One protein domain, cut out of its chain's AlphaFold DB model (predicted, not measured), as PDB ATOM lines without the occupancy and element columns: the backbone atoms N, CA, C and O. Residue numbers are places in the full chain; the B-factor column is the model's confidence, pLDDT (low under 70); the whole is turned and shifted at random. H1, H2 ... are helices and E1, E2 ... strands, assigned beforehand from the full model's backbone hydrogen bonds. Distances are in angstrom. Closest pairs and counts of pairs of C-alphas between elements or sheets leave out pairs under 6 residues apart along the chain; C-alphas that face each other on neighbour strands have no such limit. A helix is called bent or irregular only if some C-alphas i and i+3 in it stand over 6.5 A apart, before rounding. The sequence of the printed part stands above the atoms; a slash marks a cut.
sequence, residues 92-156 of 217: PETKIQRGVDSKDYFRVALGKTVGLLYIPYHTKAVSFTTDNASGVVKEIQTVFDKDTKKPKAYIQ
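This is residues 92 to 156 of the 217 residues of an uncharacterized protein of Xylaria hypoxylon (UniProt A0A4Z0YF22). A long, strongly twisted hairpin of E2 and E3 runs along the domain, with the short strand E1 beside E2 near the end of the hairpin away from its turn. A short helix, H1, only grazes this sheet, and a long stretch without a named element, residues 100 to 112, leads from it to E1. The 65 printed residues hold one named helix and three named strands, in the order H1, E1, E2, E3; the sheet runs E1, E2, E3, antiparallel. The class is mixed, helices and strands, with 30 residues in named elements, under half. The whole is compact, with a radius of gyration of the C-alphas of 12.3 A, yet elongated, spanning 38 by 22 by 19 A.

E2, residues 122 to 130, is 23.4 A long, and E3, residues 137 to 145, is 21.9 A long, ending at C-alpha 145 (-1.610, -55.886, 44.315). E1 is residues 113 to 116. H1, residues 92 to 99, begins at C-alpha 92 (-13.835, -28.741, 42.830); it is neither bent nor irregular, but only just: C-alphas 96 and 99 are 6.1 A apart.

E1, E2 and E3 form a meander, each strand the antiparallel neighbour of the one before. In the hairpin E2 and E3, N 124 and O 143 are 2.8 A apart, within hydrogen-bond range. E2 bends by 56 degrees at residue 126. In the hairpin E1 and E2, N 114 and O 123 are within range at 2.9 A. Residues 115 to 116 of E1 pair, parallel, with residues 154 to 155. H1 only grazes the sheet with residues 95 to 99; its closest C-alphas to E2 are those of Gly 99 and Phe 128, 7.8 A apart. In H1, 2 of 4 O i to N i+4 pairs are within range.

The two C-alphas farthest apart, those of Ala 133 and Lys 149, are 38.6 A apart. The printed part has no cut. The link from H1 to E1 is long. Residues 92 to 102 and 132 to 135 have low confidence, under 70.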
ATOM      1  N   PRO A  92     -14.092 -28.287  44.197       47.66
ATOM      2  CA  PRO A  92     -13.835 -28.741  42.830       47.66
ATOM      3  C   PRO A  92     -12.342 -28.919  42.509       47.66
ATOM      4  O   PRO A  92     -11.988 -29.910  41.871       47.66
ATOM      5  N   GLU A  93     -11.447 -28.065  43.011       44.53
ATOM      6  CA  GLU A  93      -9.990 -28.239  42.850       44.53
ATOM      7  C   GLU A  93      -9.491 -29.496  43.573       44.53
ATOM      8  O   GLU A  93      -8.701 -30.277  43.034       44.53
ATOM      9  N   THR A  94     -10.058 -29.769  44.750       50.19
ATOM     10  CA  THR A  94      -9.809 -31.007  45.499       50.19
ATOM     11  C   THR A  94     -10.286 -32.249  44.730       50.19
ATOM     12  O   THR A  94      -9.711 -33.324  44.890       50.19
ATOM     13  N   LYS A  95     -11.331 -32.142  43.890       47.88
ATOM     14  CA  LYS A  95     -11.849 -33.253  43.061       47.88
ATOM     15  C   LYS A  95     -10.942 -33.546  41.862       47.88
ATOM     16  O   LYS A  95     -10.724 -34.718  41.572       47.88
ATOM     17  N   ILE A  96     -10.370 -32.520  41.228       47.22
ATOM     18  CA  ILE A  96      -9.435 -32.664  40.096       47.22
ATOM     19  C   ILE A  96      -8.124 -33.324  40.552       47.22
ATOM     20  O   ILE A  96      -7.610 -34.220  39.883       47.22
ATOM     21  N   GLN A  97      -7.630 -32.975  41.743       49.00
ATOM     22  CA  GLN A  97      -6.443 -33.617  42.320       49.00
ATOM     23  C   GLN A  97      -6.645 -35.091  42.704       49.00
ATOM     24  O   GLN A  97      -5.661 -35.804  42.847       49.00
ATOM     25  N   ARG A  98      -7.878 -35.614  42.820       52.03
ATOM     26  CA  ARG A  98      -8.092 -37.051  43.119       52.03
ATOM     27  C   ARG A  98      -7.631 -37.984  41.993       52.03
ATOM     28  O   ARG A  98      -7.467 -39.175  42.243       52.03
ATOM     29  N   GLY A  99      -7.423 -37.464  40.781       53.25
ATOM     30  CA  GLY A  99      -6.860 -38.220  39.657       53.25
ATOM     31  C   GLY A  99      -5.330 -38.177  39.567       53.25
ATOM     32  O   GLY A  99      -4.748 -39.004  38.869       53.25
ATOM     33  N   VAL A 100      -4.676 -37.245  40.269       58.31
ATOM     34  CA  VAL A 100      -3.230 -37.000  40.179       58.31
ATOM     35  C   VAL A 100      -2.570 -37.369  41.499       58.31
ATOM     36  O   VAL A 100      -3.047 -37.018  42.575       58.31
ATOM     37  N   ASP A 101      -1.465 -38.106  41.430       60.34
ATOM     38  CA  ASP A 101      -0.746 -38.489  42.634       60.34
ATOM     39  C   ASP A 101      -0.122 -37.262  43.340       60.34
ATOM     40  O   ASP A 101       0.536 -36.436  42.712       60.34
ATOM     41  N   SER A 102      -0.301 -37.166  44.660       69.44
ATOM     42  CA  SER A 102       0.364 -36.197  45.538       69.44
ATOM     43  C   SER A 102       1.014 -36.910  46.728       69.44
ATOM     44  O   SER A 102       0.505 -37.925  47.224       69.44
ATOM     45  N   LYS A 103       2.143 -36.378  47.214       71.50
ATOM     46  CA  LYS A 103       2.917 -36.966  48.323       71.50
ATOM     47  C   LYS A 103       2.102 -37.081  49.617       71.50
ATOM     48  O   LYS A 103       2.255 -38.082  50.317       71.50
ATOM     49  N   ASP A 104       1.172 -36.155  49.841       75.69
ATOM     50  CA  ASP A 104       0.371 -36.066  51.071       75.69
ATOM     51  C   ASP A 104      -1.028 -36.694  50.933       75.69
ATOM     52  O   ASP A 104      -1.855 -36.645  51.843       75.69
ATOM     53  N   TYR A 105      -1.314 -37.326  49.789       77.62
ATOM     54  CA  TYR A 105      -2.594 -37.976  49.535       77.62
ATOM     55  C   TYR A 105      -2.482 -39.500  49.644       77.62
ATOM     56  O   TYR A 105      -1.938 -40.167  48.770       77.62
ATOM     57  N   PHE A 106      -3.019 -40.087  50.713       80.75
ATOM     58  CA  PHE A 106      -2.859 -41.525  50.986       80.75
ATOM     59  C   PHE A 106      -4.007 -42.422  50.496       80.75
ATOM     60  O   PHE A 106      -3.957 -43.628  50.719       80.75
ATOM     61  N   ARG A 107      -5.042 -41.863  49.854       85.94
ATOM     62  CA  ARG A 107      -6.183 -42.641  49.331       85.94
ATOM     63  C   ARG A 107      -5.964 -43.033  47.858       85.94
ATOM     64  O   ARG A 107      -4.847 -42.970  47.352       85.94
ATOM     65  N   VAL A 108      -7.028 -43.472  47.180       83.50
ATOM     66  CA  VAL A 108      -6.991 -43.971  45.794       83.50
ATOM     67  C   VAL A 108      -6.561 -42.871  44.829       83.50
ATOM     68  O   VAL A 108      -7.251 -41.859  44.725       83.50
ATOM     69  N   ALA A 109      -5.460 -43.108  44.119       83.88
ATOM     70  CA  ALA A 109      -4.950 -42.303  43.010       83.88
ATOM     71  C   ALA A 109      -4.263 -43.228  41.992       83.88
ATOM     72  O   ALA A 109      -3.965 -44.384  42.313       83.88
ATOM     73  N   LEU A 110      -4.009 -42.740  40.775       81.69
ATOM     74  CA  LEU A 110      -3.415 -43.546  39.706       81.69
ATOM     75  C   LEU A 110      -2.078 -44.163  40.149       81.69
ATOM     76  O   LEU A 110      -1.202 -43.461  40.646       81.69
ATOM     77  N   GLY A 111      -1.926 -45.480  39.997       81.62
ATOM     78  CA  GLY A 111      -0.702 -46.203  40.358       81.62
ATOM     79  C   GLY A 111      -0.491 -46.430  41.860       81.62
ATOM     80  O   GLY A 111       0.423 -47.170  42.233       81.62
ATOM     81  N   LYS A 112      -1.341 -45.865  42.730       84.12
ATOM     82  CA  LYS A 112      -1.277 -46.075  44.181       84.12
ATOM     83  C   LYS A 112      -2.052 -47.307  44.625       84.12
ATOM     84  O   LYS A 112      -3.136 -47.610  44.126       84.12
ATOM     85  N   THR A 113      -1.490 -47.968  45.630       88.44
ATOM     86  CA  THR A 113      -2.086 -49.127  46.294       88.44
ATOM     87  C   THR A 113      -2.787 -48.699  47.572       88.44
ATOM     88  O   THR A 113      -2.192 -48.045  48.433       88.44
ATOM     89  N   VAL A 114      -4.045 -49.108  47.712       91.12
ATOM     90  CA  VAL A 114      -4.853 -48.903  48.914       91.12
ATOM     91  C   VAL A 114      -5.333 -50.239  49.464       91.12
ATOM     92  O   VAL A 114      -5.509 -51.209  48.724       91.12
ATOM     93  N   GLY A 115      -5.555 -50.290  50.773       89.69
ATOM     94  CA  GLY A 115      -6.251 -51.401  51.405       89.69
ATOM     95  C   GLY A 115      -7.754 -51.160  51.420       89.69
ATOM     96  O   GLY A 115      -8.208 -50.041  51.665       89.69
ATOM     97  N   LEU A 116      -8.532 -52.215  51.219       86.81
ATOM     98  CA  LEU A 116      -9.962 -52.198  51.502       86.81
ATOM     99  C   LEU A 116     -10.178 -52.733  52.920       86.81
ATOM    100  O   LEU A 116      -9.631 -53.770  53.292       86.81
ATOM    101  N   LEU A 117     -10.944 -52.017  53.745       83.38
ATOM    102  CA  LEU A 117     -11.124 -52.387  55.150       83.38
ATOM    103  C   LEU A 117     -11.725 -53.801  55.289       83.38
ATOM    104  O   LEU A 117     -12.787 -54.078  54.728       83.38
ATOM    105  N   TYR A 118     -11.077 -54.665  56.077       84.06
ATOM    106  CA  TYR A 118     -11.409 -56.090  56.279       84.06
ATOM    107  C   TYR A 118     -11.198 -57.016  55.072       84.06
ATOM    108  O   TYR A 118     -11.588 -58.180  55.131       84.06
ATOM    109  N   ILE A 119     -10.565 -56.540  53.999       82.06
ATOM    110  CA  ILE A 119     -10.137 -57.391  52.887       82.06
ATOM    111  C   ILE A 119      -8.633 -57.658  53.035       82.06
ATOM    112  O   ILE A 119      -7.869 -56.709  53.209       82.06
ATOM    113  N   PRO A 120      -8.185 -58.926  52.973       81.38
ATOM    114  CA  PRO A 120      -6.773 -59.278  53.154       81.38
ATOM    115  C   PRO A 120      -5.890 -58.907  51.952       81.38
ATOM    116  O   PRO A 120      -4.668 -58.961  52.050       81.38
ATOM    117  N   TYR A 121      -6.499 -58.550  50.820       83.31
ATOM    118  CA  TYR A 121      -5.812 -58.187  49.585       83.31
ATOM    119  C   TYR A 121      -5.893 -56.683  49.325       83.31
ATOM    120  O   TYR A 121      -6.933 -56.051  49.520       83.31
ATOM    121  N   HIS A 122      -4.793 -56.117  48.842       88.31
ATOM    122  CA  HIS A 122      -4.704 -54.707  48.483       88.31
ATOM    123  C   HIS A 122      -5.024 -54.515  47.003       88.31
ATOM    124  O   HIS A 122      -4.854 -55.425  46.191       88.31
ATOM    125  N   THR A 123      -5.464 -53.318  46.642       87.31
ATOM    126  CA  THR A 123      -5.832 -52.989  45.264       87.31
ATOM    127  C   THR A 123      -5.053 -51.773  44.790       87.31
ATOM    128  O   THR A 123      -5.003 -50.760  45.494       87.31
ATOM    129  N   LYS A 124      -4.467 -51.855  43.595       87.06
ATOM    130  CA  LYS A 124      -3.805 -50.740  42.912       87.06
ATOM    131  C   LYS A 124      -4.723 -50.184  41.831       87.06
ATOM    132  O   LYS A 124      -5.231 -50.947  41.015       87.06
ATOM    133  N   ALA A 125      -4.929 -48.870  41.819       86.12
ATOM    134  CA  ALA A 125      -5.725 -48.226  40.775       86.12
ATOM    135  C   ALA A 125      -4.930 -48.108  39.470       86.12
ATOM    136  O   ALA A 125      -3.790 -47.637  39.469       86.12
ATOM    137  N   VAL A 126      -5.544 -48.535  38.368       85.56
ATOM    138  CA  VAL A 126      -4.911 -48.625  37.043       85.56
ATOM    139  C   VAL A 126      -5.483 -47.604  36.076       85.56
ATOM    140  O   VAL A 126      -4.743 -47.070  35.257       85.56
ATOM    141  N   SER A 127      -6.778 -47.313  36.161       82.31
ATOM    142  CA  SER A 127      -7.424 -46.354  35.270       82.31
ATOM    143  C   SER A 127      -8.673 -45.750  35.909       82.31
ATOM    144  O   SER A 127      -9.232 -46.283  36.872       82.31
ATOM    145  N   PHE A 128      -9.096 -44.616  35.354       83.19
ATOM    146  CA  PHE A 128     -10.327 -43.922  35.706       83.19
ATOM    147  C   PHE A 128     -11.096 -43.643  34.423       83.19
ATOM    148  O   PHE A 128     -10.506 -43.227  33.425       83.19
ATOM    149  N   THR A 129     -12.410 -43.814  34.462       81.12
ATOM    150  CA  THR A 129     -13.289 -43.355  33.387       81.12
ATOM    151  C   THR A 129     -14.034 -42.126  33.875       81.12
ATOM    152  O   THR A 129     -14.698 -42.168  34.911       81.12
ATOM    153  N   THR A 130     -13.915 -41.020  33.149       77.50
ATOM    154  CA  THR A 130     -14.585 -39.752  33.457       77.50
ATOM    155  C   THR A 130     -15.714 -39.482  32.478       77.50
ATOM    156  O   THR A 130     -15.665 -39.881  31.318       77.50
ATOM    157  N   ASP A 131     -16.734 -38.770  32.938       75.00
ATOM    158  CA  ASP A 131     -17.781 -38.260  32.067       75.00
ATOM    159  C   ASP A 131     -17.285 -37.050  31.259       75.00
ATOM    160  O   ASP A 131     -16.894 -36.035  31.836       75.00
ATOM    161  N   ASN A 132     -17.319 -37.149  29.926       64.25
ATOM    162  CA  ASN A 132     -16.726 -36.161  29.011       64.25
ATOM    163  C   ASN A 132     -17.339 -34.752  29.114       64.25
ATOM    164  O   ASN A 132     -16.712 -33.792  28.679       64.25
ATOM    165  N   ALA A 133     -18.543 -34.615  29.678       69.75
ATOM    166  CA  ALA A 133     -19.227 -33.329  29.821       69.75
ATOM    167  C   ALA A 133     -19.017 -32.656  31.191       69.75
ATOM    168  O   ALA A 133     -19.076 -31.434  31.282       69.75
ATOM    169  N   SER A 134     -18.784 -33.431  32.257       63.38
ATOM    170  CA  SER A 134     -18.761 -32.925  33.642       63.38
ATOM    171  C   SER A 134     -17.416 -33.093  34.355       63.38
ATOM    172  O   SER A 134     -17.209 -32.502  35.414       63.38
ATOM    173  N   GLY A 135     -16.504 -33.906  33.813       67.81
ATOM    174  CA  GLY A 135     -15.217 -34.210  34.446       67.81
ATOM    175  C   GLY A 135     -15.331 -35.070  35.711       67.81
ATOM    176  O   GLY A 135     -14.340 -35.284  36.407       67.81
ATOM    177  N   VAL A 136     -16.524 -35.583  36.030       72.50
ATOM    178  CA  VAL A 136     -16.753 -36.451  37.190       72.50
ATOM    179  C   VAL A 136     -16.291 -37.874  36.874       72.50
ATOM    180  O   VAL A 136     -16.641 -38.438  35.836       72.50
ATOM    181  N   VAL A 137     -15.516 -38.475  37.781       76.62
ATOM    182  CA  VAL A 137     -15.093 -39.882  37.693       76.62
ATOM    183  C   VAL A 137     -16.307 -40.797  37.882       76.62
ATOM    184  O   VAL A 137     -16.982 -40.724  38.909       76.62
ATOM    185  N   LYS A 138     -16.571 -41.659  36.896       78.75
ATOM    186  CA  LYS A 138     -17.650 -42.660  36.894       78.75
ATOM    187  C   LYS A 138     -17.185 -44.015  37.413       78.75
ATOM    188  O   LYS A 138     -17.890 -44.640  38.195       78.75
ATOM    189  N   GLU A 139     -16.001 -44.449  36.997       79.56
ATOM    190  CA  GLU A 139     -15.475 -45.775  37.316       79.56
ATOM    191  C   GLU A 139     -13.985 -45.695  37.641       79.56
ATOM    192  O   GLU A 139     -13.254 -44.887  37.061       79.56
ATOM    193  N   ILE A 140     -13.547 -46.539  38.574       84.44
ATOM    194  CA  ILE A 140     -12.140 -46.740  38.912       84.44
ATOM    195  C   ILE A 140     -11.830 -48.217  38.709       84.44
ATOM    196  O   ILE A 140     -12.375 -49.061  39.422       84.44
ATOM    197  N   GLN A 141     -10.927 -48.529  37.786       83.25
ATOM    198  CA  GLN A 141     -10.466 -49.900  37.609       83.25
ATOM    199  C   GLN A 141      -9.257 -50.142  38.497       83.25
ATOM    200  O   GLN A 141      -8.293 -49.367  38.517       83.25
ATOM    201  N   THR A 142      -9.309 -51.240  39.242       85.81
ATOM    202  CA  THR A 142      -8.243 -51.635  40.155       85.81
ATOM    203  C   THR A 142      -7.831 -53.075  39.901       85.81
ATOM    204  O   THR A 142      -8.629 -53.896  39.455       85.81
ATOM    205  N   VAL A 143      -6.568 -53.375  40.182       88.31
ATOM    206  CA  VAL A 143      -6.015 -54.732  40.132       88.31
ATOM    207  C   VAL A 143      -5.539 -55.136  41.515       88.31
ATOM    208  O   VAL A 143      -5.091 -54.290  42.293       88.31
ATOM    209  N   PHE A 144      -5.617 -56.428  41.828       88.69
ATOM    210  CA  PHE A 144      -5.043 -56.945  43.064       88.69
ATOM    211  C   PHE A 144      -3.529 -56.757  43.061       88.69
ATOM    212  O   PHE A 144      -2.831 -57.228  42.163       88.69
ATOM    213  N   ASP A 145      -3.031 -56.087  44.091       85.38
ATOM    214  CA  ASP A 145      -1.610 -55.886  44.315       85.38
ATOM    215  C   ASP A 145      -1.107 -56.958  45.287       85.38
ATOM    216  O   ASP A 145      -1.389 -56.917  46.488       85.38
ATOM    217  N   LYS A 146      -0.403 -57.949  44.734       79.81
ATOM    218  CA  LYS A 146       0.193 -59.061  45.490       79.81
ATOM    219  C   LYS A 146       1.572 -58.717  46.056       79.81
ATOM    220  O   LYS A 146       2.036 -59.406  46.962       79.81
ATOM    221  N   ASP A 147       2.210 -57.671  45.539       81.62
ATOM    222  CA  ASP A 147       3.590 -57.315  45.865       81.62
ATOM    223  C   ASP A 147       3.645 -56.388  47.084       81.62
ATOM    224  O   ASP A 147       4.554 -56.459  47.919       81.62
ATOM    225  N   THR A 148       2.635 -55.528  47.229       80.12
ATOM    226  CA  THR A 148       2.533 -54.609  48.359       80.12
ATOM    227  C   THR A 148       2.146 -55.351  49.637       80.12
ATOM    228  O   THR A 148       0.999 -55.754  49.826       80.12
ATOM    229  N   LYS A 149       3.097 -55.449  50.575       77.62
ATOM    230  CA  LYS A 149       2.882 -56.058  51.902       77.62
ATOM    231  C   LYS A 149       1.965 -55.240  52.816       77.62
ATOM    232  O   LYS A 149       1.269 -55.818  53.644       77.62
ATOM    233  N   LYS A 150       1.989 -53.905  52.712       84.12
ATOM    234  CA  LYS A 150       1.166 -53.012  53.543       84.12
ATOM    235  C   LYS A 150       0.863 -51.693  52.815       84.12
ATOM    236  O   LYS A 150       1.805 -50.990  52.444       84.12
ATOM    237  N   PRO A 151      -0.414 -51.323  52.633       87.31
ATOM    238  CA  PRO A 151      -0.800 -50.055  52.034       87.31
ATOM    239  C   PRO A 151      -0.645 -48.914  53.046       87.31
ATOM    240  O   PRO A 151      -0.679 -49.125  54.262       87.31
ATOM    241  N   LYS A 152      -0.514 -47.684  52.541       85.81
ATOM    242  CA  LYS A 152      -0.410 -46.481  53.386       85.81
ATOM    243  C   LYS A 152      -1.730 -46.109  54.066       85.81
ATOM    244  O   LYS A 152      -1.707 -45.464  55.107       85.81
ATOM    245  N   ALA A 153      -2.863 -46.519  53.495       88.19
ATOM    246  CA  ALA A 153      -4.183 -46.294  54.070       88.19
ATOM    247  C   ALA A 153      -5.148 -47.436  53.742       88.19
ATOM    248  O   ALA A 153      -5.002 -48.130  52.729       88.19
ATOM    249  N   TYR A 154      -6.163 -47.566  54.593       87.19
ATOM    250  CA  TYR A 154      -7.331 -48.405  54.363       87.19
ATOM    251  C   TYR A 154      -8.551 -47.517  54.150       87.19
ATOM    252  O   TYR A 154      -8.761 -46.568  54.905       87.19
ATOM    253  N   ILE A 155      -9.347 -47.830  53.132       86.69
ATOM    254  CA  ILE A 155     -10.591 -47.123  52.832       86.69
ATOM    255  C   ILE A 155     -11.804 -48.015  53.092       86.69
ATOM    256  O   ILE A 155     -11.754 -49.244  52.964       86.69
ATOM    257  N   GLN A 156     -12.912 -47.380  53.458       84.25
ATOM    258  CA  GLN A 156     -14.223 -48.009  53.481       84.25
ATOM    259  C   GLN A 156     -14.718 -48.286  52.058       84.25
ATOM    260  O   GLN A 156     -14.395 -47.568  51.113       84.25
TER     261      GLN A 156